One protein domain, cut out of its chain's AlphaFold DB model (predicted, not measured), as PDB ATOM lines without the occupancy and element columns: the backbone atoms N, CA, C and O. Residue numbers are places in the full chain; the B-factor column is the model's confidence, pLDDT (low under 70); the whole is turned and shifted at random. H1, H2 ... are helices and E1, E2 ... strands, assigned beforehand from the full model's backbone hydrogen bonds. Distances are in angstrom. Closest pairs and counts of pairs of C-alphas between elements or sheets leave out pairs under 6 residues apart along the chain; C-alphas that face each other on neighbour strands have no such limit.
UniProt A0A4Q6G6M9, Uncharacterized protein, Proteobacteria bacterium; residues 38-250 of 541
ATOM      1  N   GLU A  38       7.506  38.116  30.962       75.88
ATOM      2  CA  GLU A  38       7.716  39.493  31.410       75.88
ATOM      3  C   GLU A  38       6.382  40.242  31.397       75.88
ATOM      4  O   GLU A  38       5.688  40.278  30.379       75.88
ATOM      5  N   VAL A  39       6.033  40.864  32.522       81.31
ATOM      6  CA  VAL A  39       4.829  41.687  32.666       81.31
ATOM      7  C   VAL A  39       5.243  43.102  33.044       81.31
ATOM      8  O   VAL A  39       5.798  43.346  34.115       81.31
ATOM      9  N   SER A  40       4.971  44.049  32.147       77.88
ATOM     10  CA  SER A  40       5.126  45.478  32.428       77.88
ATOM     11  C   SER A  40       3.859  46.008  33.088       77.88
ATOM     12  O   SER A  40       2.769  45.852  32.531       77.88
ATOM     13  N   ILE A  41       3.995  46.635  34.255       80.31
ATOM     14  CA  ILE A  41       2.868  47.189  35.016       80.31
ATOM     15  C   ILE A  41       2.861  48.711  34.911       80.31
ATOM     16  O   ILE A  41       3.880  49.360  35.133       80.31
ATOM     17  N   LYS A  42       1.703  49.276  34.559       74.31
ATOM     18  CA  LYS A  42       1.482  50.723  34.604       74.31
ATOM     19  C   LYS A  42       1.108  51.133  36.023       74.31
ATOM     20  O   LYS A  42       0.408  50.387  36.703       74.31
ATOM     21  N   ASP A  43       1.541  52.322  36.428       73.44
ATOM     22  CA  ASP A  43       1.087  52.940  37.673       73.44
ATOM     23  C   ASP A  43      -0.437  53.128  37.627       73.44
ATOM     24  O   ASP A  43      -0.979  53.749  36.710       73.44
ATOM     25  N   GLU A  44      -1.128  52.571  38.620       75.62
ATOM     26  CA  GLU A  44      -2.555  52.803  38.863       75.62
ATOM     27  C   GLU A  44      -2.766  54.228  39.397       75.62
ATOM     28  O   GLU A  44      -3.729  54.909  39.048       75.62
ATOM     29  N   THR A  45      -1.817  54.684  40.214       69.88
ATOM     30  CA  THR A  45      -1.677  56.037  40.763       69.88
ATOM     31  C   THR A  45      -0.188  56.384  40.830       69.88
ATOM     32  O   THR A  45       0.623  55.463  40.822       69.88
ATOM     33  N   SER A  46       0.185  57.669  40.935       66.94
ATOM     34  CA  SER A  46       1.596  58.098  41.075       66.94
ATOM     35  C   SER A  46       2.301  57.301  42.183       66.94
ATOM     36  O   SER A  46       2.001  57.511  43.356       66.94
ATOM     37  N   GLY A  47       3.168  56.348  41.822       78.94
ATOM     38  CA  GLY A  47       3.936  55.539  42.772       78.94
ATOM     39  C   GLY A  47       3.267  54.260  43.291       78.94
ATOM     40  O   GLY A  47       3.688  53.757  44.332       78.94
ATOM     41  N   LYS A  48       2.252  53.705  42.616       89.38
ATOM     42  CA  LYS A  48       1.683  52.388  42.958       89.38
ATOM     43  C   LYS A  48       1.206  51.638  41.725       89.38
ATOM     44  O   LYS A  48       0.380  52.138  40.962       89.38
ATOM     45  N   ALA A  49       1.616  50.380  41.625       89.56
ATOM     46  CA  ALA A  49       1.192  49.464  40.580       89.56
ATOM     47  C   ALA A  49       0.872  48.081  41.165       89.56
ATOM     48  O   ALA A  49       1.509  47.633  42.125       89.56
ATOM     49  N   SER A  50      -0.118  47.385  40.596       89.75
ATOM     50  CA  SER A  50      -0.434  46.013  40.991       89.75
ATOM     51  C   SER A  50      -0.620  45.070  39.807       89.75
ATOM     52  O   SER A  50      -0.957  45.481  38.697       89.75
ATOM     53  N   VAL A  51      -0.363  43.784  40.038       90.69
ATOM     54  CA  VAL A  51      -0.513  42.727  39.033       90.69
ATOM     55  C   VAL A  51      -1.074  41.466  39.657       90.69
ATOM     56  O   VAL A  51      -0.652  41.041  40.732       90.69
ATOM     57  N   ILE A  52      -2.035  40.862  38.964       89.31
ATOM     58  CA  ILE A  52      -2.641  39.596  39.363       89.31
ATOM     59  C   ILE A  52      -1.720  38.455  38.933       89.31
ATOM     60  O   ILE A  52      -1.376  38.327  37.760       89.31
ATOM     61  N   ILE A  53      -1.370  37.601  39.887       88.19
ATOM     62  CA  ILE A  53      -0.603  36.378  39.684       88.19
ATOM     63  C   ILE A  53      -1.561  35.211  39.891       88.19
ATOM     64  O   ILE A  53      -1.892  34.854  41.021       88.19
ATOM     65  N   SER A  54      -2.039  34.643  38.786       85.94
ATOM     66  CA  SER A  54      -3.004  33.539  38.792       85.94
ATOM     67  C   SER A  54      -2.351  32.155  38.838       85.94
ATOM     68  O   SER A  54      -2.961  31.222  39.347       85.94
ATOM     69  N   ASP A  55      -1.134  32.018  38.304       87.00
ATOM     70  CA  ASP A  55      -0.384  30.758  38.256       87.00
ATOM     71  C   ASP A  55       0.908  30.886  39.068       87.00
ATOM     72  O   ASP A  55       1.836  31.603  38.694       87.00
ATOM     73  N   THR A  56       0.965  30.183  40.198       87.25
ATOM     74  CA  THR A  56       2.118  30.182  41.105       87.25
ATOM     75  C   THR A  56       3.250  29.270  40.633       87.25
ATOM     76  O   THR A  56       4.300  29.244  41.270       87.25
ATOM     77  N   HIS A  57       3.072  28.514  39.547       89.38
ATOM     78  CA  HIS A  57       4.042  27.543  39.032       89.38
ATOM     79  C   HIS A  57       4.838  28.043  37.820       89.38
ATOM     80  O   HIS A  57       5.586  27.269  37.215       89.38
ATOM     81  N   GLN A  58       4.753  29.330  37.485       87.25
ATOM     82  CA  GLN A  58       5.543  29.938  36.414       87.25
ATOM     83  C   GLN A  58       6.590  30.908  36.948       87.25
ATOM     84  O   GLN A  58       6.404  31.549  37.978       87.25
ATOM     85  N   ASN A  59       7.690  31.023  36.203       89.31
ATOM     86  CA  ASN A  59       8.641  32.109  36.400       89.31
ATOM     87  C   ASN A  59       8.040  33.387  35.806       89.31
ATOM     88  O   ASN A  59       7.660  33.398  34.630       89.31
ATOM     89  N   LEU A  60       7.982  34.450  36.598       91.88
ATOM     90  CA  LEU A  60       7.384  35.729  36.225       91.88
ATOM     91  C   LEU A  60       8.355  36.860  36.551       91.88
ATOM     92  O   LEU A  60       8.879  36.898  37.659       91.88
ATOM     93  N   THR A  61       8.543  37.807  35.636       91.06
ATOM     94  CA  THR A  61       9.292  39.041  35.915       91.06
ATOM     95  C   THR A  61       8.366  40.235  35.769       91.06
ATOM     96  O   THR A  61       7.859  40.509  34.682       91.06
ATOM     97  N   ILE A  62       8.158  40.957  36.862       90.88
ATOM     98  CA  ILE A  62       7.303  42.138  36.937       90.88
ATOM     99  C   ILE A  62       8.197  43.373  36.872       90.88
ATOM    100  O   ILE A  62       9.105  43.513  37.690       90.88
ATOM    101  N   LYS A  63       7.953  44.270  35.916       89.31
ATOM    102  CA  LYS A  63       8.721  45.516  35.742       89.31
ATOM    103  C   LYS A  63       7.809  46.725  35.884       89.31
ATOM    104  O   LYS A  63       6.776  46.791  35.214       89.31
ATOM    105  N   ALA A  64       8.202  47.675  36.727       88.75
ATOM    106  CA  ALA A  64       7.518  48.957  36.839       88.75
ATOM    107  C   ALA A  64       7.665  49.782  35.547       88.75
ATOM    108  O   ALA A  64       8.685  49.696  34.855       88.75
ATOM    109  N   ASP A  65       6.652  50.585  35.218       84.12
ATOM    110  CA  ASP A  65       6.672  51.465  34.046       84.12
ATOM    111  C   ASP A  65       7.872  52.427  34.106       84.12
ATOM    112  O   ASP A  65       8.121  53.073  35.125       84.12
ATOM    113  N   ALA A  66       8.606  52.564  33.000       81.19
ATOM    114  CA  ALA A  66       9.796  53.410  32.919       81.19
ATOM    115  C   ALA A  66       9.525  54.913  33.150       81.19
ATOM    116  O   ALA A  66      10.469  55.679  33.345       81.19
ATOM    117  N   LYS A  67       8.260  55.349  33.106       80.69
ATOM    118  CA  LYS A  67       7.819  56.726  33.381       80.69
ATOM    119  C   LYS A  67       7.202  56.901  34.774       80.69
ATOM    120  O   LYS A  67       6.803  58.015  35.102       80.69
ATOM    121  N   SER A  68       7.089  55.827  35.556       84.00
ATOM    122  CA  SER A  68       6.560  55.867  36.924       84.00
ATOM    123  C   SER A  68       7.594  56.368  37.932       84.00
ATOM    124  O   SER A  68       8.796  56.400  37.661       84.00
ATOM    125  N   GLU A  69       7.137  56.686  39.144       83.25
ATOM    126  CA  GLU A  69       8.030  56.930  40.287       83.25
ATOM    127  C   GLU A  69       8.780  55.664  40.740       83.25
ATOM    128  O   GLU A  69       9.757  55.754  41.479       83.25
ATOM    129  N   LEU A  70       8.340  54.492  40.275       87.50
ATOM    130  CA  LEU A  70       8.939  53.181  40.529       87.50
ATOM    131  C   LEU A  70       9.882  52.744  39.391       87.50
ATOM    132  O   LEU A  70      10.302  51.589  39.336       87.50
ATOM    133  N   ALA A  71      10.205  53.636  38.447       86.44
ATOM    134  CA  ALA A  71      11.029  53.309  37.289       86.44
ATOM    135  C   ALA A  71      12.390  52.711  37.696       86.44
ATOM    136  O   ALA A  71      13.115  53.260  38.524       86.44
ATOM    137  N   GLY A  72      12.750  51.592  37.062       86.31
ATOM    138  CA  GLY A  72      13.952  50.818  37.393       86.31
ATOM    139  C   GLY A  72      13.733  49.751  38.471       86.31
ATOM    140  O   GLY A  72      14.634  48.948  38.711       86.31
ATOM    141  N   THR A  73      12.548  49.685  39.089       91.94
ATOM    142  CA  THR A  73      12.170  48.574  39.968       91.94
ATOM    143  C   THR A  73      11.666  47.379  39.161       91.94
ATOM    144  O   THR A  73      10.771  47.498  38.319       91.94
ATOM    145  N   SER A  74      12.193  46.191  39.465       92.44
ATOM    146  CA  SER A  74      11.627  44.929  38.984       92.44
ATOM    147  C   SER A  74      11.655  43.838  40.048       92.44
ATOM    148  O   SER A  74      12.471  43.864  40.968       92.44
ATOM    149  N   VAL A  75      10.733  42.886  39.932       95.31
ATOM    150  CA  VAL A  75      10.597  41.743  40.837       95.31
ATOM    151  C   VAL A  75      10.430  40.486  39.998       95.31
ATOM    152  O   VAL A  75       9.437  40.343  39.285       95.31
ATOM    153  N   ALA A  76      11.388  39.570  40.082       94.69
ATOM    154  CA  ALA A  76      11.280  38.249  39.486       94.69
ATOM    155  C   ALA A  76      10.891  37.209  40.543       94.69
ATOM    156  O   ALA A  76      11.503  37.095  41.606       94.69
ATOM    157  N   ILE A  77       9.853  36.450  40.217       94.31
ATOM    158  CA  ILE A  77       9.234  35.425  41.045       94.31
ATOM    159  C   ILE A  77       9.519  34.084  40.381       94.31
ATOM    160  O   ILE A  77       9.115  33.848  39.241       94.31
ATOM    161  N   SER A  78      10.218  33.204  41.089       94.19
ATOM    162  CA  SER A  78      10.456  31.842  40.617       94.19
ATOM    163  C   SER A  78       9.205  30.983  40.800       94.19
ATOM    164  O   SER A  78       8.423  31.191  41.735       94.19
ATOM    165  N   SER A  79       9.042  29.974  39.949       92.06
ATOM    166  CA  SER A  79       7.999  28.958  40.085       92.06
ATOM    167  C   SER A  79       7.963  28.379  41.507       92.06
ATOM    168  O   SER A  79       8.994  28.025  42.079       92.06
ATOM    169  N   GLY A  80       6.769  28.309  42.094       91.44
ATOM    170  CA  GLY A  80       6.522  27.781  43.435       91.44
ATOM    171  C   GLY A  80       6.846  28.735  44.589       91.44
ATOM    172  O   GLY A  80       6.718  28.329  45.742       91.44
ATOM    173  N   SER A  81       7.254  29.983  44.321       92.94
ATOM    174  CA  SER A  81       7.597  30.943  45.387       92.94
ATOM    175  C   SER A  81       6.379  31.417  46.178       92.94
ATOM    176  O   SER A  81       6.511  31.695  47.359       92.94
ATOM    177  N   LEU A  82       5.196  31.500  45.569       92.38
ATOM    178  CA  LEU A  82       3.971  31.934  46.245       92.38
ATOM    179  C   LEU A  82       3.146  30.724  46.686       92.38
ATOM    180  O   LEU A  82       2.958  29.781  45.918       92.38
ATOM    181  N   SER A  83       2.635  30.753  47.917       89.56
ATOM    182  CA  SER A  83       1.759  29.697  48.445       89.56
ATOM    183  C   SER A  83       0.389  29.645  47.765       89.56
ATOM    184  O   SER A  83      -0.184  28.562  47.660       89.56
ATOM    185  N   LEU A  84      -0.118  30.793  47.304       92.44
ATOM    186  CA  LEU A  84      -1.437  30.965  46.697       92.44
ATOM    187  C   LEU A  84      -1.398  32.055  45.606       92.44
ATOM    188  O   LEU A  84      -0.576  32.974  45.697       92.44
ATOM    189  N   PRO A  85      -2.296  31.998  44.602       91.88
ATOM    190  CA  PRO A  85      -2.533  33.107  43.679       91.88
ATOM    191  C   PRO A  85      -2.866  34.402  44.428       91.88
ATOM    192  O   PRO A  85      -3.618  34.387  45.401       91.88
ATOM    193  N   THR A  86      -2.316  35.532  43.984       92.06
ATOM    194  CA  THR A  86      -2.487  36.821  44.672       92.06
ATOM    195  C   THR A  86      -2.295  38.002  43.735       92.06
ATOM    196  O   THR A  86      -1.802  37.850  42.621       92.06
ATOM    197  N   SER A  87      -2.667  39.195  44.188       91.69
ATOM    198  CA  SER A  87      -2.252  40.436  43.535       91.69
ATOM    199  C   SER A  87      -1.008  40.975  44.223       91.69
ATOM    200  O   SER A  87      -1.079  41.348  45.395       91.69
ATOM    201  N   LEU A  88       0.114  41.042  43.511       93.25
ATOM    202  CA  LEU A  88       1.311  41.708  44.015       93.25
ATOM    203  C   LEU A  88       1.171  43.217  43.820       93.25
ATOM    204  O   LEU A  88       0.739  43.669  42.761       93.25
ATOM    205  N   VAL A  89       1.550  43.980  44.835       93.94
ATOM    206  CA  VAL A  89       1.624  45.438  44.832       93.94
ATOM    207  C   VAL A  89       3.085  45.839  44.958       93.94
ATOM    208  O   VAL A  89       3.791  45.367  45.853       93.94
ATOM    209  N   ILE A  90       3.509  46.730  44.069       94.94
ATOM    210  CA  ILE A  90       4.748  47.490  44.197       94.94
ATOM    211  C   ILE A  90       4.322  48.941  44.406       94.94
ATOM    212  O   ILE A  90       3.607  49.501  43.573       94.94
ATOM    213  N   GLU A  91       4.692  49.535  45.535       94.44
ATOM    214  CA  GLU A  91       4.328  50.917  45.856       94.44
ATOM    215  C   GLU A  91       5.480  51.681  46.503       94.44
ATOM    216  O   GLU A  91       6.382  51.104  47.113       94.44
ATOM    217  N   ARG A  92       5.451  53.003  46.370       93.12
ATOM    218  CA  ARG A  92       6.421  53.892  46.992       93.12
ATOM    219  C   ARG A  92       6.151  53.983  48.498       93.12
ATOM    220  O   ARG A  92       5.032  54.228  48.954       93.12
ATOM    221  N   GLY A  93       7.203  53.777  49.275       92.62
ATOM    222  CA  GLY A  93       7.260  54.018  50.708       92.62
ATOM    223  C   GLY A  93       7.714  55.436  51.044       92.62
ATOM    224  O   GLY A  93       7.964  56.268  50.173       92.62
ATOM    225  N   VAL A  94       7.838  55.708  52.338       90.94
ATOM    226  CA  VAL A  94       8.404  56.971  52.830       90.94
ATOM    227  C   VAL A  94       9.913  57.066  52.564       90.94
ATOM    228  O   VAL A  94      10.609  56.060  52.388       90.94
ATOM    229  N   GLU A  95      10.431  58.293  52.547       89.62
ATOM    230  CA  GLU A  95      11.868  58.562  52.460       89.62
ATOM    231  C   GLU A  95      12.614  58.006  53.680       89.62
ATOM    232  O   GLU A  95      12.083  57.990  54.790       89.62
ATOM    233  N   LEU A  96      13.877  57.601  53.509       87.06
ATOM    234  CA  LEU A  96      14.662  56.989  54.592       87.06
ATOM    235  C   LEU A  96      14.742  57.877  55.850       87.06
ATOM    236  O   LEU A  96      14.674  57.376  56.972       87.06
ATOM    237  N   GLY A  97      14.867  59.197  55.669       79.62
ATOM    238  CA  GLY A  97      14.935  60.171  56.764       79.62
ATOM    239  C   GLY A  97      13.648  60.276  57.591       79.62
ATOM    240  O   GLY A  97      13.690  60.761  58.720       79.62
ATOM    241  N   GLU A  98      12.527  59.790  57.061       79.31
ATOM    242  CA  GLU A  98      11.221  59.704  57.724       79.31
ATOM    243  C   GLU A  98      10.998  58.341  58.398       79.31
ATOM    244  O   GLU A  98       9.878  57.977  58.738       79.31
ATOM    245  N   THR A  99      12.052  57.553  58.598       80.19
ATOM    246  CA  THR A  99      11.948  56.237  59.233       80.19
ATOM    247  C   THR A  99      12.915  56.108  60.400       80.19
ATOM    248  O   THR A  99      13.938  56.787  60.472       80.19
ATOM    249  N   SER A 100      12.608  55.182  61.299       76.94
ATOM    250  CA  SER A 100      13.512  54.693  62.343       76.94
ATOM    251  C   SER A 100      14.652  53.827  61.810       76.94
ATOM    252  O   SER A 100      15.574  53.512  62.560       76.94
ATOM    253  N   ILE A 101      14.589  53.375  60.553       83.50
ATOM    254  CA  ILE A 101      15.326  52.181  60.130       83.50
ATOM    255  C   ILE A 101      16.841  52.353  60.225       83.50
ATOM    256  O   ILE A 101      17.538  51.399  60.540       83.50
ATOM    257  N   ARG A 102      17.353  53.581  60.067       76.19
ATOM    258  CA  ARG A 102      18.774  53.883  60.301       76.19
ATOM    259  C   ARG A 102      19.215  53.531  61.726       76.19
ATOM    260  O   ARG A 102      20.274  52.939  61.899       76.19
ATOM    261  N   SER A 103      18.383  53.845  62.718       75.38
ATOM    262  CA  SER A 103      18.624  53.492  64.122       75.38
ATOM    263  C   SER A 103      18.349  52.014  64.423       75.38
ATOM    264  O   SER A 103      19.017  51.433  65.272       75.38
ATOM    265  N   GLU A 104      17.397  51.382  63.722       81.50
ATOM    266  CA  GLU A 104      17.098  49.954  63.908       81.50
ATOM    267  C   GLU A 104      18.205  49.047  63.360       81.50
ATOM    268  O   GLU A 104      18.518  48.043  64.000       81.50
ATOM    269  N   VAL A 105      18.807  49.416  62.220       85.00
ATOM    270  CA  VAL A 105      19.939  48.702  61.615       85.00
ATOM    271  C   VAL A 105      21.160  48.779  62.529       85.00
ATOM    272  O   VAL A 105      21.778  47.753  62.771       85.00
ATOM    273  N   GLY A 106      21.473  49.956  63.085       77.62
ATOM    274  CA  GLY A 106      22.583  50.116  64.030       77.62
ATOM    275  C   GLY A 106      23.956  50.070  63.356       77.62
ATOM    276  O   GLY A 106      24.753  49.176  63.624       77.62
ATOM    277  N   LEU A 107      24.221  51.026  62.461       81.44
ATOM    278  CA  LEU A 107      25.561  51.233  61.901       81.44
ATOM    279  C   LEU A 107      26.548  51.717  62.973       81.44
ATOM    280  O   LEU A 107      26.145  52.300  63.978       81.44
ATOM    281  N   THR A 108      27.846  51.511  62.737       81.12
ATOM    282  CA  THR A 108      28.900  52.129  63.547       81.12
ATOM    283  C   THR A 108      28.918  53.646  63.342       81.12
ATOM    284  O   THR A 108      28.632  54.135  62.246       81.12
ATOM    285  N   ASP A 109      29.294  54.397  64.382       74.38
ATOM    286  CA  ASP A 109      29.234  55.871  64.407       74.38
ATOM    287  C   ASP A 109      30.056  56.559  63.297       74.38
ATOM    288  O   ASP A 109      29.834  57.725  62.967       74.38
ATOM    289  N   ASP A 110      31.026  55.858  62.711       82.00
ATOM    290  CA  ASP A 110      31.901  56.372  61.661       82.00
ATOM    291  C   ASP A 110      31.376  56.130  60.229       82.00
ATOM    292  O   ASP A 110      31.912  56.700  59.271       82.00
ATOM    293  N   ILE A 111      30.308  55.338  60.063       86.12
ATOM    294  CA  ILE A 111      29.633  55.127  58.776       86.12
ATOM    295  C   ILE A 111      28.415  56.043  58.686       86.12
ATOM    296  O   ILE A 111      27.444  55.913  59.427       86.12
ATOM    297  N   LYS A 112      28.427  56.945  57.705       84.94
ATOM    298  CA  LYS A 112      27.345  57.905  57.459       84.94
ATOM    299  C   LYS A 112      26.577  57.536  56.203       84.94
ATOM    300  O   LYS A 112      27.168  57.056  55.242       84.94
ATOM    301  N   VAL A 113      25.273  57.802  56.189       86.75
ATOM    302  CA  VAL A 113      24.452  57.683  54.975       86.75
ATOM    303  C   VAL A 113      24.458  59.019  54.234       86.75
ATOM    304  O   VAL A 113      23.880  59.993  54.714       86.75
ATOM    305  N   GLU A 114      25.088  59.052  53.065       85.56
ATOM    306  CA  GLU A 114      25.290  60.256  52.246       85.56
ATOM    307  C   GLU A 114      24.106  60.542  51.315       85.56
ATOM    308  O   GLU A 114      23.755  61.695  51.081       85.56
ATOM    309  N   ALA A 115      23.469  59.489  50.802       86.44
ATOM    310  CA  ALA A 115      22.294  59.577  49.943       86.44
ATOM    311  C   ALA A 115      21.409  58.339  50.123       86.44
ATOM    312  O   ALA A 115      21.883  57.277  50.533       86.44
ATOM    313  N   ALA A 116      20.120  58.463  49.813       89.44
ATOM    314  CA  ALA A 116      19.183  57.347  49.826       89.44
ATOM    315  C   ALA A 116      18.084  57.535  48.775       89.44
ATOM    316  O   ALA A 116      17.734  58.666  48.439       89.44
ATOM    317  N   THR A 117      17.535  56.431  48.272       90.31
ATOM    318  CA  THR A 117      16.276  56.442  47.516       90.31
ATOM    319  C   THR A 117      15.079  56.555  48.461       90.31
ATOM    320  O   THR A 117      15.183  56.264  49.658       90.31
ATOM    321  N   ALA A 118      13.911  56.878  47.901       89.69
ATOM    322  CA  ALA A 118      12.643  56.583  48.555       89.69
ATOM    323  C   ALA A 118      12.520  55.074  48.825       89.69
ATOM    324  O   ALA A 118      13.152  54.256  48.143       89.69
ATOM    325  N   GLY A 119      11.699  54.707  49.810       93.38
ATOM    326  CA  GLY A 119      11.388  53.306  50.067       93.38
ATOM    327  C   GLY A 119      10.627  52.690  48.897       93.38
ATOM    328  O   GLY A 119       9.745  53.329  48.326       93.38
ATOM    329  N   VAL A 120      10.927  51.441  48.562       96.06
ATOM    330  CA  VAL A 120      10.123  50.630  47.639       96.06
ATOM    331  C   VAL A 120       9.514  49.484  48.421       96.06
ATOM    332  O   VAL A 120      10.239  48.682  49.007       96.06
ATOM    333  N   ILE A 121       8.187  49.414  48.424       97.19
ATOM    334  CA  ILE A 121       7.409  48.406  49.132       97.19
ATOM    335  C   ILE A 121       6.944  47.354  48.136       97.19
ATOM    336  O   ILE A 121       6.349  47.678  47.111       97.19
ATOM    337  N   ILE A 122       7.181  46.090  48.468       96.94
ATOM    338  CA  ILE A 122       6.725  44.927  47.712       96.94
ATOM    339  C   ILE A 122       5.900  44.066  48.660       96.94
ATOM    340  O   ILE A 122       6.413  43.572  49.666       96.94
ATOM    341  N   ARG A 123       4.614  43.885  48.357       95.69
ATOM    342  CA  ARG A 123       3.695  43.110  49.200       95.69
ATOM    343  C   ARG A 123       2.555  42.494  48.391       95.69
ATOM    344  O   ARG A 123       2.201  43.030  47.343       95.69
ATOM    345  N   PRO A 124       1.919  41.422  48.867       94.94
ATOM    346  CA  PRO A 124       0.637  40.986  48.328       94.94
ATOM    347  C   PRO A 124      -0.515  41.893  48.821       94.94
ATOM    348  O   PRO A 124      -0.389  42.593  49.831       94.94
ATOM    349  N   LYS A 125      -1.653  41.908  48.111       91.94
ATOM    350  CA  LYS A 125      -2.889  42.590  48.567       91.94
ATOM    351  C   LYS A 125      -3.546  41.888  49.757       91.94
ATOM    352  O   LYS A 125      -4.174  42.549  50.585       91.94
ATOM    353  N   ASP A 126      -3.382  40.571  49.819       86.88
ATOM    354  CA  ASP A 126      -3.914  39.684  50.848       86.88
ATOM    355  C   ASP A 126      -2.771  38.939  51.537       86.88
ATOM    356  O   ASP A 126      -1.673  38.841  50.993       86.88
ATOM    357  N   ASN A 127      -3.014  38.396  52.729       85.75
ATOM    358  CA  ASN A 127      -1.983  37.675  53.466       85.75
ATOM    359  C   ASN A 127      -1.608  36.372  52.738       85.75
ATOM    360  O   ASN A 127      -2.364  35.401  52.767       85.75
ATOM    361  N   VAL A 128      -0.452  36.372  52.074       89.44
ATOM    362  CA  VAL A 128       0.078  35.236  51.314       89.44
ATOM    363  C   VAL A 128       1.489  34.950  51.778       89.44
ATOM    364  O   VAL A 128       2.328  35.846  51.842       89.44
ATOM    365  N   GLU A 129       1.747  33.682  52.074       88.12
ATOM    366  CA  GLU A 129       3.067  33.221  52.467       88.12
ATOM    367  C   GLU A 129       3.958  33.082  51.229       88.12
ATOM    368  O   GLU A 129       3.577  32.463  50.225       88.12
ATOM    369  N   LEU A 130       5.145  33.670  51.318       92.69
ATOM    370  CA  LEU A 130       6.234  33.464  50.381       92.69
ATOM    371  C   LEU A 130       7.021  32.228  50.843       92.69
ATOM    372  O   LEU A 130       7.262  32.079  52.031       92.69
ATOM    373  N   LYS A 131       7.389  31.328  49.929       92.81
ATOM    374  CA  LYS A 131       8.137  30.086  50.208       92.81
ATOM    375  C   LYS A 131       9.605  30.177  49.809       92.81
ATOM    376  O   LYS A 131      10.448  29.530  50.413       92.81
ATOM    377  N   ASN A 132       9.892  30.954  48.768       94.06
ATOM    378  CA  ASN A 132      11.232  31.174  48.234       94.06
ATOM    379  C   ASN A 132      11.454  32.679  48.049       94.06
ATOM    380  O   ASN A 132      10.487  33.387  47.761       94.06
ATOM    381  N   PRO A 133      12.694  33.176  48.185       95.50
ATOM    382  CA  PRO A 133      12.986  34.591  48.000       95.50
ATOM    383  C   PRO A 133      12.656  35.077  46.581       95.50
ATOM    384  O   PRO A 133      12.631  34.316  45.609       95.50
ATOM    385  N   LEU A 134      12.402  36.377  46.488       96.44
ATOM    386  CA  LEU A 134      12.198  37.120  45.253       96.44
ATOM    387  C   LEU A 134      13.529  37.697  44.781       96.44
ATOM    388  O   LEU A 134      14.275  38.247  45.592       96.44
ATOM    389  N   THR A 135      13.781  37.694  43.474       96.75
ATOM    390  CA  THR A 135      14.887  38.487  42.919       96.75
ATOM    391  C   THR A 135      14.377  39.901  42.662       96.75
ATOM    392  O   THR A 135      13.544  40.110  41.781       96.75
ATOM    393  N   ILE A 136      14.859  40.873  43.428       97.06
ATOM    394  CA  ILE A 136      14.436  42.273  43.360       97.06
ATOM    395  C   ILE A 136      15.549  43.082  42.702       97.06
ATOM    396  O   ILE A 136      16.714  42.933  43.057       97.06
ATOM    397  N   SER A 137      15.188  43.950  41.757       95.44
ATOM    398  CA  SER A 137      16.081  44.978  41.216       95.44
ATOM    399  C   SER A 137      15.561  46.362  41.578       95.44
ATOM    400  O   SER A 137      14.371  46.623  41.400       95.44
ATOM    401  N   LEU A 138      16.430  47.237  42.084       94.38
ATOM    402  CA  LEU A 138      16.087  48.613  42.467       94.38
ATOM    403  C   LEU A 138      16.981  49.636  41.757       94.38
ATOM    404  O   LEU A 138      18.153  49.339  41.510       94.38
ATOM    405  N   PRO A 139      16.473  50.844  41.455       90.56
ATOM    406  CA  PRO A 139      17.295  51.906  40.889       90.56
ATOM    407  C   PRO A 139      18.333  52.395  41.906       90.56
ATOM    408  O   PRO A 139      18.112  52.363  43.119       90.56
ATOM    409  N   LEU A 140      19.467  52.887  41.408       87.00
ATOM    410  CA  LEU A 140      20.449  53.556  42.256       87.00
ATOM    411  C   LEU A 140      19.939  54.938  42.713       87.00
ATOM    412  O   LEU A 140      19.125  55.554  42.017       87.00
ATOM    413  N   PRO A 141      20.436  55.468  43.849       82.12
ATOM    414  CA  PRO A 141      20.161  56.840  44.253       82.12
ATOM    415  C   PRO A 141      20.657  57.810  43.177       82.12
ATOM    416  O   PRO A 141      21.647  57.542  42.494       82.12
ATOM    417  N   ASN A 142      20.001  58.964  43.042       74.12
ATOM    418  CA  ASN A 142      20.477  60.025  42.154       74.12
ATOM    419  C   ASN A 142      21.787  60.602  42.711       74.12
ATOM    420  O   ASN A 142      21.770  61.514  43.534       74.12
ATOM    421  N   ILE A 143      22.919  60.055  42.274       65.00
ATOM    422  CA  ILE A 143      24.251  60.507  42.672       65.00
ATOM    423  C   ILE A 143      24.799  61.500  41.644       65.00
ATOM    424  O   ILE A 143      24.804  61.255  40.436       65.00
ATOM    425  N   THR A 144      25.270  62.655  42.107       53.09
ATOM    426  CA  THR A 144      25.978  63.621  41.261       53.09
ATOM    427  C   THR A 144      27.411  63.141  41.028       53.09
ATOM    428  O   THR A 144      28.274  63.347  41.877       53.09
ATOM    429  N   GLY A 145      27.686  62.506  39.883       53.09
ATOM    430  CA  GLY A 145      29.051  62.170  39.458       53.09
ATOM    431  C   GLY A 145      29.151  60.918  38.579       53.09
ATOM    432  O   GLY A 145      28.526  59.901  38.844       53.09
ATOM    433  N   PHE A 146      29.990  60.967  37.540       48.00
ATOM    434  CA  PHE A 146      30.192  59.897  36.544       48.00
ATOM    435  C   PHE A 146      31.003  58.676  37.042       48.00
ATOM    436  O   PHE A 146      31.652  57.995  36.247       48.00
ATOM    437  N   ARG A 147      31.033  58.375  38.347       52.34
ATOM    438  CA  ARG A 147      31.852  57.269  38.881       52.34
ATOM    439  C   ARG A 147      31.066  56.349  39.814       52.34
ATOM    440  O   ARG A 147      31.120  56.486  41.026       52.34
ATOM    441  N   LEU A 148      30.430  55.342  39.218       56.50
ATOM    442  CA  LEU A 148      29.922  54.152  39.918       56.50
ATOM    443  C   LEU A 148      31.048  53.217  40.392       56.50
ATOM    444  O   LEU A 148      30.866  52.421  41.311       56.50
ATOM    445  N   ALA A 149      32.243  53.339  39.807       48.25
ATOM    446  CA  ALA A 149      33.424  52.600  40.234       48.25
ATOM    447  C   ALA A 149      33.857  53.043  41.646       48.25
ATOM    448  O   ALA A 149      34.369  54.147  41.824       48.25
ATOM    449  N   GLY A 150      33.647  52.172  42.639       58.53
ATOM    450  CA  GLY A 150      33.994  52.410  44.045       58.53
ATOM    451  C   GLY A 150      32.862  52.953  44.925       58.53
ATOM    452  O   GLY A 150      33.113  53.226  46.098       58.53
ATOM    453  N   SER A 151      31.637  53.090  44.394       65.19
ATOM    454  CA  SER A 151      30.465  53.541  45.161       65.19
ATOM    455  C   SER A 151      30.140  52.578  46.310       65.19
ATOM    456  O   SER A 151      30.085  51.365  46.117       65.19
ATOM    457  N   LYS A 152      29.934  53.120  47.514       86.62
ATOM    458  CA  LYS A 152      29.715  52.358  48.751       86.62
ATOM    459  C   LYS A 152      28.227  52.206  49.006       86.62
ATOM    460  O   LYS A 152      27.625  53.010  49.706       86.62
ATOM    461  N   ILE A 153      27.627  51.220  48.356       90.50
ATOM    462  CA  ILE A 153      26.174  51.062  48.338       90.50
ATOM    463  C   ILE A 153      25.752  49.905  49.239       90.50
ATOM    464  O   ILE A 153      26.386  48.848  49.273       90.50
ATOM    465  N   ALA A 154      24.644  50.099  49.940       93.38
ATOM    466  CA  ALA A 154      23.937  49.043  50.637       93.38
ATOM    467  C   ALA A 154      22.426  49.193  50.444       93.38
ATOM    468  O   ALA A 154      21.933  50.218  49.971       93.38
ATOM    469  N   ILE A 155      21.685  48.161  50.819       95.31
ATOM    470  CA  ILE A 155      20.230  48.155  50.855       95.31
ATOM    471  C   ILE A 155      19.827  48.010  52.313       95.31
ATOM    472  O   ILE A 155      20.120  46.996  52.947       95.31
ATOM    473  N   PHE A 156      19.150  49.019  52.845       95.75
ATOM    474  CA  PHE A 156      18.447  48.877  54.112       95.75
ATOM    475  C   PHE A 156      17.106  48.219  53.821       95.75
ATOM    476  O   PHE A 156      16.405  48.619  52.888       95.75
ATOM    477  N   TYR A 157      16.743  47.218  54.611       96.31
ATOM    478  CA  TYR A 157      15.490  46.501  54.429       96.31
ATOM    479  C   TYR A 157      14.689  46.435  55.720       96.31
ATOM    480  O   TYR A 157      15.249  46.350  56.813       96.31
ATOM    481  N   LYS A 158      13.368  46.412  55.565       96.12
ATOM    482  CA  LYS A 158      12.410  45.966  56.575       96.12
ATOM    483  C   LYS A 158      11.484  44.965  55.892       96.12
ATOM    484  O   LYS A 158      10.767  45.376  54.990       96.12
ATOM    485  N   TYR A 159      11.508  43.680  56.231       96.00
ATOM    486  CA  TYR A 159      10.692  42.663  55.544       96.00
ATOM    487  C   TYR A 159      10.202  41.564  56.485       96.00
ATOM    488  O   TYR A 159      10.701  41.435  57.599       96.00
ATOM    489  N   ILE A 160       9.239  40.765  56.029       94.56
ATOM    490  CA  ILE A 160       8.807  39.537  56.706       94.56
ATOM    491  C   ILE A 160       9.785  38.414  56.344       94.56
ATOM    492  O   ILE A 160       9.895  38.037  55.179       94.56
ATOM    493  N   GLU A 161      10.528  37.916  57.330       92.56
ATOM    494  CA  GLU A 161      11.476  36.810  57.147       92.56
ATOM    495  C   GLU A 161      10.741  35.473  56.981       92.56
ATOM    496  O   GLU A 161       9.767  35.215  57.687       92.56
ATOM    497  N   LEU A 162      11.219  34.608  56.077       89.94
ATOM    498  CA  LEU A 162      10.562  33.332  55.757       89.94
ATOM    499  C   LEU A 162      10.428  32.401  56.966       89.94
ATOM    500  O   LEU A 162       9.343  31.882  57.219       89.94
ATOM    501  N   ASP A 163      11.516  32.201  57.709       87.25
ATOM    502  CA  ASP A 163      11.578  31.165  58.742       87.25
ATOM    503  C   ASP A 163      10.769  31.543  59.983       87.25
ATOM    504  O   ASP A 163      10.090  30.712  60.588       87.25
ATOM    505  N   THR A 164      10.837  32.815  60.377       89.56
ATOM    506  CA  THR A 164      10.206  33.301  61.607       89.56
ATOM    507  C   THR A 164       8.841  33.939  61.369       89.56
ATOM    508  O   THR A 164       8.090  34.112  62.331       89.56
ATOM    509  N   GLN A 165       8.520  34.308  60.121       89.75
ATOM    510  CA  GLN A 165       7.349  35.115  59.749       89.75
ATOM    511  C   GLN A 165       7.255  36.429  60.543       89.75
ATOM    512  O   GLN A 165       6.173  36.981  60.751       89.75
ATOM    513  N   ARG A 166       8.397  36.943  61.016       92.12
ATOM    514  CA  ARG A 166       8.481  38.200  61.762       92.12
ATOM    515  C   ARG A 166       9.000  39.312  60.874       92.12
ATOM    516  O   ARG A 166       9.825  39.098  59.990       92.12
ATOM    517  N   LEU A 167       8.537  40.523  61.168       93.94
ATOM    518  CA  LEU A 167       9.087  41.733  60.584       93.94
ATOM    519  C   LEU A 167      10.495  41.961  61.145       93.94
ATOM    520  O   LEU A 167      10.664  42.123  62.355       93.94
ATOM    521  N   VAL A 168      11.497  41.974  60.277       94.44
ATOM    522  CA  VAL A 168      12.904  42.187  60.630       94.44
ATOM    523  C   VAL A 168      13.492  43.336  59.826       94.44
ATOM    524  O   VAL A 168      13.040  43.626  58.718       94.44
ATOM    525  N   THR A 169      14.505  43.991  60.382       94.69
ATOM    526  CA  THR A 169      15.306  45.021  59.719       94.69
ATOM    527  C   THR A 169      16.763  44.619  59.632       94.69
ATOM    528  O   THR A 169      17.252  43.844  60.453       94.69
ATOM    529  N   GLY A 170      17.461  45.158  58.640       94.06
ATOM    530  CA  GLY A 170      18.891  44.948  58.490       94.06
ATOM    531  C   GLY A 170      19.464  45.641  57.263       94.06
ATOM    532  O   GLY A 170      18.832  46.511  56.653       94.06
ATOM    533  N   LEU A 171      20.683  45.235  56.919       94.19
ATOM    534  CA  LEU A 171      21.468  45.776  55.819       94.19
ATOM    535  C   LEU A 171      22.001  44.652  54.924       94.19
ATOM    536  O   LEU A 171      22.572  43.675  55.405       94.19
ATOM    537  N   ILE A 172      21.869  44.834  53.611       94.19
ATOM    538  CA  ILE A 172      22.517  44.015  52.582       94.19
ATOM    539  C   ILE A 172      23.543  44.899  51.860       94.19
ATOM    540  O   ILE A 172      23.141  45.829  51.162       94.19
ATOM    541  N   PRO A 173      24.856  44.667  51.998       92.56
ATOM    542  CA  PRO A 173      25.841  45.418  51.228       92.56
ATOM    543  C   PRO A 173      25.867  44.958  49.767       92.56
ATOM    544  O   PRO A 173      25.618  43.791  49.458       92.56
ATOM    545  N   VAL A 174      26.208  45.882  48.869       91.31
ATOM    546  CA  VAL A 174      26.399  45.597  47.442       91.31
ATOM    547  C   VAL A 174      27.854  45.199  47.203       91.31
ATOM    548  O   VAL A 174      28.672  45.993  46.749       91.31
ATOM    549  N   ASP A 175      28.176  43.956  47.560       88.25
ATOM    550  CA  ASP A 175      29.527  43.371  47.523       88.25
ATOM    551  C   ASP A 175      29.776  42.463  46.300       88.25
ATOM    552  O   ASP A 175      30.825  41.832  46.181       88.25
ATOM    553  N   GLY A 176      28.805  42.366  45.386       86.75
ATOM    554  CA  GLY A 176      28.843  41.468  44.230       86.75
ATOM    555  C   GLY A 176      28.469  40.016  44.548       86.75
ATOM    556  O   GLY A 176      28.337  39.221  43.618       86.75
ATOM    557  N   VAL A 177      28.263  39.672  45.824       87.44
ATOM    558  CA  VAL A 177      27.858  38.333  46.279       87.44
ATOM    559  C   VAL A 177      26.400  38.338  46.731       87.44
ATOM    560  O   VAL A 177      25.595  37.564  46.220       87.44
ATOM    561  N   ARG A 178      26.047  39.213  47.679       89.25
ATOM    562  CA  ARG A 178      24.687  39.321  48.240       89.25
ATOM    563  C   ARG A 178      23.784  40.225  47.413       89.25
ATOM    564  O   ARG A 178      22.591  39.960  47.281       89.25
ATOM    565  N   ALA A 179      24.369  41.279  46.865       93.06
ATOM    566  CA  ALA A 179      23.733  42.179  45.924       93.06
ATOM    567  C   ALA A 179      24.764  42.628  44.889       93.06
ATOM    568  O   ALA A 179      25.940  42.815  45.212       93.06
ATOM    569  N   SER A 180      24.336  42.802  43.644       91.62
ATOM    570  CA  SER A 180      25.213  43.186  42.539       91.62
ATOM    571  C   SER A 180      24.587  44.279  41.684       91.62
ATOM    572  O   SER A 180      23.367  44.373  41.555       91.62
ATOM    573  N   ILE A 181      25.438  45.125  41.106       88.75
ATOM    574  CA  ILE A 181      25.002  46.135  40.144       88.75
ATOM    575  C   ILE A 181      24.840  45.453  38.782       88.75
ATOM    576  O   ILE A 181      25.764  44.801  38.293       88.75
ATOM    577  N   VAL A 182      23.663  45.607  38.183       87.19
ATOM    578  CA  VAL A 182      23.291  45.042  36.886       87.19
ATOM    579  C   VAL A 182      22.754  46.157  35.997       87.19
ATOM    580  O   VAL A 182      21.856  46.903  36.390       87.19
ATOM    581  N   PHE A 183      23.281  46.243  34.777       83.56
ATOM    582  CA  PHE A 183      22.798  47.187  33.775       83.56
ATOM    583  C   PHE A 183      21.463  46.715  33.187       83.56
ATOM    584  O   PHE A 183      21.387  45.633  32.597       83.56
ATOM    585  N   ASP A 184      20.421  47.534  33.310       76.00
ATOM    586  CA  ASP A 184      19.141  47.310  32.647       76.00
ATOM    587  C   ASP A 184      19.167  47.933  31.244       76.00
ATOM    588  O   ASP A 184      19.155  49.153  31.061       76.00
ATOM    589  N   SER A 185      19.176  47.071  30.226       73.31
ATOM    590  CA  SER A 185      19.219  47.473  28.819       73.31
ATOM    591  C   SER A 185      17.946  48.173  28.334       73.31
ATOM    592  O   SER A 185      17.994  48.859  27.311       73.31
ATOM    593  N   VAL A 186      16.821  48.040  29.042       70.12
ATOM    594  CA  VAL A 186      15.551  48.684  28.677       70.12
ATOM    595  C   VAL A 186      15.529  50.124  29.169       70.12
ATOM    596  O   VAL A 186      15.210  51.036  28.406       70.12
ATOM    597  N   THR A 187      15.892  50.343  30.432       70.31
ATOM    598  CA  THR A 187      15.927  51.688  31.025       70.31
ATOM    599  C   THR A 187      17.244  52.421  30.773       70.31
ATOM    600  O   THR A 187      17.310  53.627  31.012       70.31
ATOM    601  N   GLN A 188      18.263  51.725  30.247       78.69
ATOM    602  CA  GLN A 188      19.629  52.225  30.035       78.69
ATOM    603  C   GLN A 188      20.243  52.780  31.330       78.69
ATOM    604  O   GLN A 188      20.965  53.779  31.319       78.69
ATOM    605  N   LYS A 189      19.912  52.149  32.459       79.88
ATOM    606  CA  LYS A 189      20.345  52.543  33.799       79.88
ATOM    607  C   LYS A 189      20.854  51.331  34.558       79.88
ATOM    608  O   LYS A 189      20.391  50.212  34.358       79.88
ATOM    609  N   ASP A 190      21.782  51.577  35.470       85.69
ATOM    610  CA  ASP A 190      22.192  50.567  36.430       85.69
ATOM    611  C   ASP A 190      21.106  50.365  37.494       85.69
ATOM    612  O   ASP A 190      20.427  51.305  37.921       85.69
ATOM    613  N   THR A 191      20.954  49.116  37.914       89.31
ATOM    614  CA  THR A 191      20.064  48.677  38.992       89.31
ATOM    615  C   THR A 191      20.840  47.779  39.945       89.31
ATOM    616  O   THR A 191      21.891  47.248  39.593       89.31
ATOM    617  N   ILE A 192      20.346  47.602  41.165       92.81
ATOM    618  CA  ILE A 192      20.936  46.687  42.143       92.81
ATOM    619  C   ILE A 192      20.033  45.476  42.262       92.81
ATOM    620  O   ILE A 192      18.888  45.622  42.686       92.81
ATOM    621  N   SER A 193      20.560  44.305  41.914       94.75
ATOM    622  CA  SER A 193      19.872  43.019  41.983       94.75
ATOM    623  C   SER A 193      20.256  42.262  43.253       94.75
ATOM    624  O   SER A 193      21.440  42.151  43.579       94.75
ATOM    625  N   PHE A 194      19.261  41.754  43.980       96.81
ATOM    626  CA  PHE A 194      19.437  41.023  45.238       96.81
ATOM    627  C   PHE A 194      18.248  40.096  45.524       96.81
ATOM    628  O   PHE A 194      17.194  40.198  44.896       96.81
ATOM    629  N   GLN A 195      18.413  39.184  46.484       97.00
ATOM    630  CA  GLN A 195      17.320  38.349  46.990       97.00
ATOM    631  C   GLN A 195      16.597  39.053  48.144       97.00
ATOM    632  O   GLN A 195      17.239  39.532  49.079       97.00
ATOM    633  N   GLY A 196      15.267  39.095  48.100       95.69
ATOM    634  CA  GLY A 196      14.436  39.695  49.141       95.69
ATOM    635  C   GLY A 196      13.074  39.021  49.299       95.69
ATOM    636  O   GLY A 196      12.824  37.935  48.784       95.69
ATOM    637  N   TYR A 197      12.189  39.673  50.045       96.31
ATOM    638  CA  TYR A 197      10.921  39.143  50.541       96.31
ATOM    639  C   TYR A 197       9.837  40.231  50.495       96.31
ATOM    640  O   TYR A 197      10.033  41.301  49.917       96.31
ATOM    641  N   PHE A 198       8.675  39.980  51.100       96.75
ATOM    642  CA  PHE A 198       7.665  41.025  51.249       96.75
ATOM    643  C   PHE A 198       8.085  42.035  52.312       96.75
ATOM    644  O   PHE A 198       8.288  41.682  53.474       96.75
ATOM    645  N   GLY A 199       8.226  43.294  51.915       96.88
ATOM    646  CA  GLY A 199       8.832  44.316  52.750       96.88
ATOM    647  C   GLY A 199       9.058  45.640  52.038       96.88
ATOM    648  O   GLY A 199       8.477  45.901  50.989       96.88
ATOM    649  N   SER A 200       9.907  46.468  52.634       96.88
ATOM    650  CA  SER A 200      10.346  47.768  52.147       96.88
ATOM    651  C   SER A 200      11.861  47.825  52.060       96.88
ATOM    652  O   SER A 200      12.563  47.298  52.929       96.88
ATOM    653  N   TYR A 201      12.348  48.510  51.032       97.38
ATOM    654  CA  TYR A 201      13.759  48.572  50.678       97.38
ATOM    655  C   TYR A 201      14.182  50.003  50.367       97.38
ATOM    656  O   TYR A 201      13.502  50.700  49.616       97.38
ATOM    657  N   TRP A 202      15.324  50.418  50.907       95.56
ATOM    658  CA  TRP A 202      15.958  51.703  50.621       95.56
ATOM    659  C   TRP A 202      17.381  51.452  50.151       95.56
ATOM    660  O   TRP A 202      18.178  50.849  50.873       95.56
ATOM    661  N   VAL A 203      17.717  51.932  48.959       93.94
ATOM    662  CA  VAL A 203      19.098  51.906  48.485       93.94
ATOM    663  C   VAL A 203      19.818  53.105  49.080       93.94
ATOM    664  O   VAL A 203      19.349  54.236  48.946       93.94
ATOM    665  N   VAL A 204      20.946  52.865  49.741       91.56
ATOM    666  CA  VAL A 204      21.714  53.888  50.452       91.56
ATOM    667  C   VAL A 204      23.149  53.957  49.956       91.56
ATOM    668  O   VAL A 204      23.782  52.933  49.710       91.56
ATOM    669  N   GLN A 205      23.671  55.175  49.848       89.94
ATOM    670  CA  GLN A 205      25.096  55.442  49.704       89.94
ATOM    671  C   GLN A 205      25.687  55.718  51.085       89.94
ATOM    672  O   GLN A 205      25.163  56.540  51.836       89.94
ATOM    673  N   LEU A 206      26.777  55.035  51.402       88.69
ATOM    674  CA  LEU A 206      27.500  55.126  52.661       88.69
ATOM    675  C   LEU A 206      28.819  55.890  52.473       88.69
ATOM    676  O   LEU A 206      29.397  55.872  51.390       88.69
ATOM    677  N   SER A 207      29.338  56.501  53.538       87.69
ATOM    678  CA  SER A 207      30.646  57.179  53.530       87.69
ATOM    679  C   SER A 207      31.821  56.212  53.355       87.69
ATOM    680  O   SER A 207      32.871  56.572  52.821       87.69
ATOM    681  N   ARG A 208      31.654  54.965  53.805       88.12
ATOM    682  CA  ARG A 208      32.586  53.857  53.587       88.12
ATOM    683  C   ARG A 208      31.849  52.522  53.563       88.12
ATOM    684  O   ARG A 208      30.690  52.421  53.954       88.12
ATOM    685  N   GLU A 209      32.549  51.492  53.113       85.12
ATOM    686  CA  GLU A 209      32.036  50.124  53.135       85.12
ATOM    687  C   GLU A 209      32.015  49.576  54.570       85.12
ATOM    688  O   GLU A 209      33.012  49.758  55.282       85.12
ATOM    689  N   PRO A 210      30.929  48.912  55.005       87.06
ATOM    690  CA  PRO A 210      30.925  48.180  56.263       87.06
ATOM    691  C   PRO A 210      31.775  46.912  56.127       87.06
ATOM    692  O   PRO A 210      31.629  46.147  55.168       87.06
ATOM    693  N   LEU A 211      32.654  46.663  57.095       88.31
ATOM    694  CA  LEU A 211      33.398  45.408  57.175       88.31
ATOM    695  C   LEU A 211      32.442  44.250  57.505       88.31
ATOM    696  O   LEU A 211      31.435  44.472  58.173       88.31
ATOM    697  N   PRO A 212      32.758  42.991  57.145       87.62
ATOM    698  CA  PRO A 212      31.886  41.853  57.444       87.62
ATOM    699  C   PRO A 212      31.471  41.726  58.919       87.62
ATOM    700  O   PRO A 212      30.351  41.313  59.194       87.62
ATOM    701  N   ALA A 213      32.348  42.108  59.855       87.69
ATOM    702  CA  ALA A 213      32.073  42.089  61.295       87.69
ATOM    703  C   ALA A 213      31.241  43.288  61.796       87.69
ATOM    704  O   ALA A 213      30.681  43.223  62.884       87.69
ATOM    705  N   GLU A 214      31.171  44.374  61.022       87.69
ATOM    706  CA  GLU A 214      30.386  45.576  61.338       87.69
ATOM    707  C   GLU A 214      28.959  45.490  60.789       87.69
ATOM    708  O   GLU A 214      28.142  46.356  61.083       87.69
ATOM    709  N   ILE A 215      28.651  44.473  59.974       88.44
ATOM    710  CA  ILE A 215      27.301  44.259  59.456       88.44
ATOM    711  C   ILE A 215      26.441  43.713  60.599       88.44
ATOM    712  O   ILE A 215      26.658  42.578  61.037       88.44
ATOM    713  N   PRO A 216      25.461  44.491  61.081       86.06
ATOM    714  CA  PRO A 216      24.644  44.085  62.207       86.06
ATOM    715  C   PRO A 216      23.749  42.902  61.803       86.06
ATOM    716  O   PRO A 216      23.248  42.863  60.671       86.06
ATOM    717  N   PRO A 217      23.529  41.925  62.700       89.50
ATOM    718  CA  PRO A 217      22.568  40.861  62.447       89.50
ATOM    719  C   PRO A 217      21.155  41.443  62.315       89.50
ATOM    720  O   PRO A 217      20.834  42.471  62.913       89.50
ATOM    721  N   ALA A 218      20.296  40.758  61.556       91.12
ATOM    722  CA  ALA A 218      18.912  41.180  61.385       91.12
ATOM    723  C   ALA A 218      18.193  41.284  62.741       91.12
ATOM    724  O   ALA A 218      18.301  40.396  63.591       91.12
ATOM    725  N   LYS A 219      17.441  42.367  62.943       92.19
ATOM    726  CA  LYS A 219      16.749  42.665  64.200       92.19
ATOM    727  C   LYS A 219      15.243  42.679  63.995       92.19
ATOM    728  O   LYS A 219      14.748  43.297  63.057       92.19
ATOM    729  N   VAL A 220      14.497  42.051  64.903       91.38
ATOM    730  CA  VAL A 220      13.027  42.117  64.892       91.38
ATOM    731  C   VAL A 220      12.570  43.567  65.068       91.38
ATOM    732  O   VAL A 220      12.983  44.247  66.009       91.38
ATOM    733  N   SER A 221      11.700  44.017  64.170       89.81
ATOM    734  CA  SER A 221      11.108  45.349  64.178       89.81
ATOM    735  C   SER A 221       9.672  45.295  64.679       89.81
ATOM    736  O   SER A 221       8.881  44.444  64.273       89.81
ATOM    737  N   LEU A 222       9.330  46.232  65.558       85.06
ATOM    738  CA  LEU A 222       7.957  46.436  66.024       85.06
ATOM    739  C   LEU A 222       7.261  47.578  65.273       85.06
ATOM    740  O   LEU A 222       6.040  47.695  65.340       85.06
ATOM    741  N   GLU A 223       8.023  48.407  64.553       86.38
ATOM    742  CA  GLU A 223       7.484  49.520  63.778       86.38
ATOM    743  C   GLU A 223       6.986  49.031  62.405       86.38
ATOM    744  O   GLU A 223       7.760  48.398  61.675       86.38
ATOM    745  N   PRO A 224       5.736  49.345  62.011       91.38
ATOM    746  CA  PRO A 224       5.173  48.904  60.742       91.38
ATOM    747  C   PRO A 224       5.881  49.539  59.538       91.38
ATOM    748  O   PRO A 224       6.484  50.609  59.620       91.38
ATOM    749  N   ILE A 225       5.749  48.895  58.382       93.56
ATOM    750  CA  ILE A 225       6.068  49.487  57.083       93.56
ATOM    751  C   ILE A 225       4.881  50.342  56.653       93.56
ATOM    752  O   ILE A 225       3.742  49.866  56.639       93.56
ATOM    753  N   VAL A 226       5.159  51.584  56.264       92.00
ATOM    754  CA  VAL A 226       4.155  52.556  55.822       92.00
ATOM    755  C   VAL A 226       4.422  53.011  54.391       92.00
ATOM    756  O   VAL A 226       5.577  53.182  53.998       92.00
ATOM    757  N   ASN A 227       3.357  53.225  53.619       92.19
ATOM    758  CA  ASN A 227       3.458  53.764  52.261       92.19
ATOM    759  C   ASN A 227       3.665  55.286  52.236       92.19
ATOM    760  O   ASN A 227       3.722  55.926  53.284       92.19
ATOM    761  N   GLN A 228       3.767  55.878  51.044       89.38
ATOM    762  CA  GLN A 228       3.969  57.322  50.855       89.38
ATOM    763  C   GLN A 228       2.910  58.191  51.567       89.38
ATOM    764  O   GLN A 228       3.226  59.274  52.053       89.38
ATOM    765  N   SER A 229       1.678  57.691  51.720       87.19
ATOM    766  CA  SER A 229       0.603  58.339  52.493       87.19
ATOM    767  C   SER A 229       0.685  58.072  54.005       87.19
ATOM    768  O   SER A 229      -0.290  58.285  54.728       87.19
ATOM    769  N   ARG A 230       1.815  57.544  54.487       87.38
ATOM    770  CA  ARG A 230       2.102  57.157  55.879       87.38
ATOM    771  C   ARG A 230       1.092  56.180  56.494       87.38
ATOM    772  O   ARG A 230       0.928  56.105  57.713       87.38
ATOM    773  N   THR A 231       0.415  55.409  55.646       90.06
ATOM    774  CA  THR A 231      -0.535  54.380  56.075       90.06
ATOM    775  C   THR A 231       0.198  53.046  56.224       90.06
ATOM    776  O   THR A 231       0.939  52.679  55.310       90.06
ATOM    777  N   PRO A 232       0.018  52.307  57.335       91.06
ATOM    778  CA  PRO A 232       0.608  50.986  57.505       91.06
ATOM    779  C   PRO A 232       0.121  50.018  56.438       91.06
ATOM    780  O   PRO A 232      -1.080  49.900  56.199       91.06
ATOM    781  N   VAL A 233       1.058  49.291  55.840       94.00
ATOM    782  CA  VAL A 233       0.774  48.266  54.827       94.00
ATOM    783  C   VAL A 233       1.301  46.886  55.218       94.00
ATOM    784  O   VAL A 233       0.759  45.870  54.788       94.00
ATOM    785  N   ILE A 234       2.315  46.832  56.085       94.12
ATOM    786  CA  ILE A 234       2.775  45.611  56.755       94.12
ATOM    787  C   ILE A 234       3.037  45.965  58.218       94.12
ATOM    788  O   ILE A 234       3.817  46.871  58.508       94.12
ATOM    789  N   ALA A 235       2.395  45.258  59.139       90.75
ATOM    790  CA  ALA A 235       2.639  45.372  60.572       90.75
ATOM    791  C   ALA A 235       3.499  44.205  61.074       90.75
ATOM    792  O   ALA A 235       3.766  43.247  60.349       90.75
ATOM    793  N   SER A 236       3.887  44.243  62.350       86.12
ATOM    794  CA  SER A 236       4.539  43.109  63.019       86.12
ATOM    795  C   SER A 236       3.676  41.838  63.036       86.12
ATOM    796  O   SER A 236       4.211  40.743  63.171       86.12
ATOM    797  N   SER A 237       2.356  41.974  62.857       84.38
ATOM    798  CA  SER A 237       1.401  40.871  62.702       84.38
ATOM    799  C   SER A 237       1.262  40.347  61.264       84.38
ATOM    800  O   SER A 237       0.459  39.444  61.041       84.38
ATOM    801  N   GLY A 238       1.976  40.922  60.290       89.19
ATOM    802  CA  GLY A 238       1.929  40.530  58.880       89.19
ATOM    803  C   GLY A 238       1.341  41.593  57.947       89.19
ATOM    804  O   GLY A 238       1.226  42.773  58.290       89.19
ATOM    805  N   VAL A 239       0.995  41.170  56.729       92.44
ATOM    806  CA  VAL A 239       0.486  42.048  55.664       92.44
ATOM    807  C   VAL A 239      -0.908  42.573  56.016       92.44
ATOM    808  O   VAL A 239      -1.792  41.811  56.411       92.44
ATOM    809  N   ILE A 240      -1.122  43.878  55.849       92.50
ATOM    810  CA  ILE A 240      -2.424  44.518  56.057       92.50
ATOM    811  C   ILE A 240      -3.214  44.458  54.750       92.50
ATOM    812  O   ILE A 240      -2.693  44.763  53.678       92.50
ATOM    813  N   THR A 241      -4.486  44.070  54.835       91.44
ATOM    814  CA  THR A 241      -5.334  43.912  53.649       91.44
ATOM    815  C   THR A 241      -5.602  45.242  52.957       91.44
ATOM    816  O   THR A 241      -5.815  46.274  53.603       91.44
ATOM    817  N   GLU A 242      -5.696  45.203  51.629       89.62
ATOM    818  CA  GLU A 242      -5.925  46.394  50.803       89.62
ATOM    819  C   GLU A 242      -7.183  47.179  51.220       89.62
ATOM    820  O   GLU A 242      -7.175  48.407  51.270       89.62
ATOM    821  N   LYS A 243      -8.248  46.470  51.615       88.94
ATOM    822  CA  LYS A 243      -9.486  47.072  52.135       88.94
ATOM    823  C   LYS A 243      -9.236  47.951  53.367       88.94
ATOM    824  O   LYS A 243      -9.835  49.017  53.489       88.94
ATOM    825  N   THR A 244      -8.376  47.497  54.276       88.88
ATOM    826  CA  THR A 244      -8.056  48.211  55.520       88.88
ATOM    827  C   THR A 244      -7.189  49.436  55.230       88.88
ATOM    828  O   THR A 244      -7.439  50.506  55.781       88.88
ATOM    829  N   ILE A 245      -6.229  49.303  54.309       89.94
ATOM    830  CA  ILE A 245      -5.349  50.398  53.871       89.94
ATOM    831  C   ILE A 245      -6.176  51.529  53.248       89.94
ATOM    832  O   ILE A 245      -6.065  52.679  53.670       89.94
ATOM    833  N   VAL A 246      -7.050  51.206  52.288       87.81
ATOM    834  CA  VAL A 246      -7.883  52.203  51.598       87.81
ATOM    835  C   VAL A 246      -8.814  52.920  52.579       87.81
ATOM    836  O   VAL A 246      -8.953  54.136  52.500       87.81
ATOM    837  N   ALA A 247      -9.405  52.207  53.545       86.31
ATOM    838  CA  ALA A 247     -10.251  52.824  54.568       86.31
ATOM    839  C   ALA A 247      -9.482  53.831  55.448       86.31
ATOM    840  O   ALA A 247     -10.009  54.899  55.762       86.31
ATOM    841  N   ALA A 248      -8.230  53.529  55.808       83.69
ATOM    842  CA  ALA A 248      -7.388  54.411  56.621       83.69
ATOM    843  C   ALA A 248      -6.930  55.680  55.872       83.69
ATOM    844  O   ALA A 248      -6.745  56.733  56.490       83.69
ATOM    845  N   GLN A 249      -6.780  55.601  54.545       83.88
ATOM    846  CA  GLN A 249      -6.354  56.720  53.696       83.88
ATOM    847  C   GLN A 249      -7.428  57.799  53.489       83.88
ATOM    848  O   GLN A 249      -7.092  58.925  53.132       83.88
ATOM    849  N   VAL A 250      -8.709  57.494  53.729       82.62
ATOM    850  CA  VAL A 250      -9.812  58.470  53.594       82.62
ATOM    851  C   VAL A 250      -9.771  59.535  54.694       82.62
ATOM    852  O   VAL A 250     -10.221  60.664  54.502       82.62
TER     853      VAL A 250
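AT A GLANCE: This is residues 38 to 250 of the 541 residues of an uncharacterized protein of Proteobacteria bacterium (UniProt A0A4Q6G6M9). Two strongly twisted sheets lie face to face as a sandwich, the strands of one crossing those of the other at 47 degrees. The larger sheet, branched, holds E2, E5, E6, E7, E9, E10 and E13 and has the short helix H1 over E10, on its face away from the other sheet; after a long link, E14 and the helix H2 lie at the periphery. The printed part has 213 residues with two named helices and fourteen named strands, in the order E1 E2 E3 E4 E5 H1 E6 E7 E8 E9 E10 E11 E12 E13 E14 H2; the branched sheet's neighbour pairs are antiparallel, and the second sheet, mixed, runs E1 E3 E4 E8 E12 E11. The class is mostly strand, though under half of the residues are in named elements. The whole is compact, with a radius of gyration of the C-alphas of 16.3 A and spans of 44 by 39 by 34 A.

IN THESE COORDINATES: In the branched sheet, E13 is residues 199 to 206, 21.6 A long, and E9 is residues 153 to 160, 22.5 A. E10 is residues 167 to 173, 19.5 A, E7 residues 118 to 124, 19.7 A, and E6 residues 113 to 116. E5, residues 86 to 95, is the longest strand at 27.2 A, from C-alpha 86 at (-2.487, 36.821, 44.672) to C-alpha 95 at (11.868, 58.562, 52.460); E2 is residues 48 to 53, 16.5 A. In the other sheet, E1 is residues 38 to 41, beginning with C-alpha 38 at (7.716, 39.493, 31.410), E3 residues 60 to 64, E4 residues 74 to 77, E8 residues 134 to 139, E12 residues 189 to 196, 20.9 A, and E11 residues 179 to 184. H1 is residues 101 to 105, E14 residues 232 to 235, and H2 residues 242 to 249, ending with C-alpha 249 at (-6.354, 56.720, 53.696).

HOW THE PARTS SIT: E13 has E6 and E7 on one side and E9 on the other side. Its pairing is staggered: N 122 and O 199 of E7 and E13 are 2.8 A apart, N 114 and O 205 of E6 and E13 2.8 A, and N 156 and O 202 of E9 and E13 2.9 A, each within hydrogen-bond range. E6 runs on into E7 across one residue, at 54 degrees. E9 and E10 form a hairpin, with N 155 and O 172 at 2.8 A. E7 has E13 on one side and E5 on the other side, with N 91 of E5 and O 121 of E7 at 2.9 A; E5 has E7 on one side and the edge strand E2 on the other side, with N 51 of E2 and O 88 of E5 at 2.9 A. H1 is on this sheet, over E10, at a height over the sheet of 6.1 A; the closest C-alphas of H1 and E10, Val 105 and Gly 170, are 5.0 A apart. In the other sheet E1 and E3 are parallel, with N 39 and O 61 at 2.9 A. E3 and E4 form an antiparallel hairpin, with N 62 and O 75 at 2.8 A. E8 is the antiparallel neighbour of E4, with N 76 and O 135 at 2.8 A, and of E12, with N 136 and O 194 at 2.8 A. E11 and E12 form a hairpin, with N 182 and O 191 at 2.8 A. Between the sheets, the closest C-alphas of E8 and E13, Leu 138 and Val 203, are 7.5 A apart. E14 pairs with no named strand; its residues 232 to 234 pair with residues 225 to 226. The closest C-alphas of E14 and H2, Val 233 and Ile 245, are 6.6 A apart. In H1 and H2 every O i to N i+4 pair is within hydrogen-bond range.

THE WHOLE: The two C-alphas farthest apart, Ser 54 and Asp 110, are 47.6 A from each other. The printed part has no cut. The long links are E8 to E9, 13 residues, and E13 to E14, 25 residues; residues 219 to 220 of the latter pair with residues 168 to 169 of E10. The mean pLDDT of the printed part is 87.2, and residues 45 to 46 and 143 to 151 are under 70.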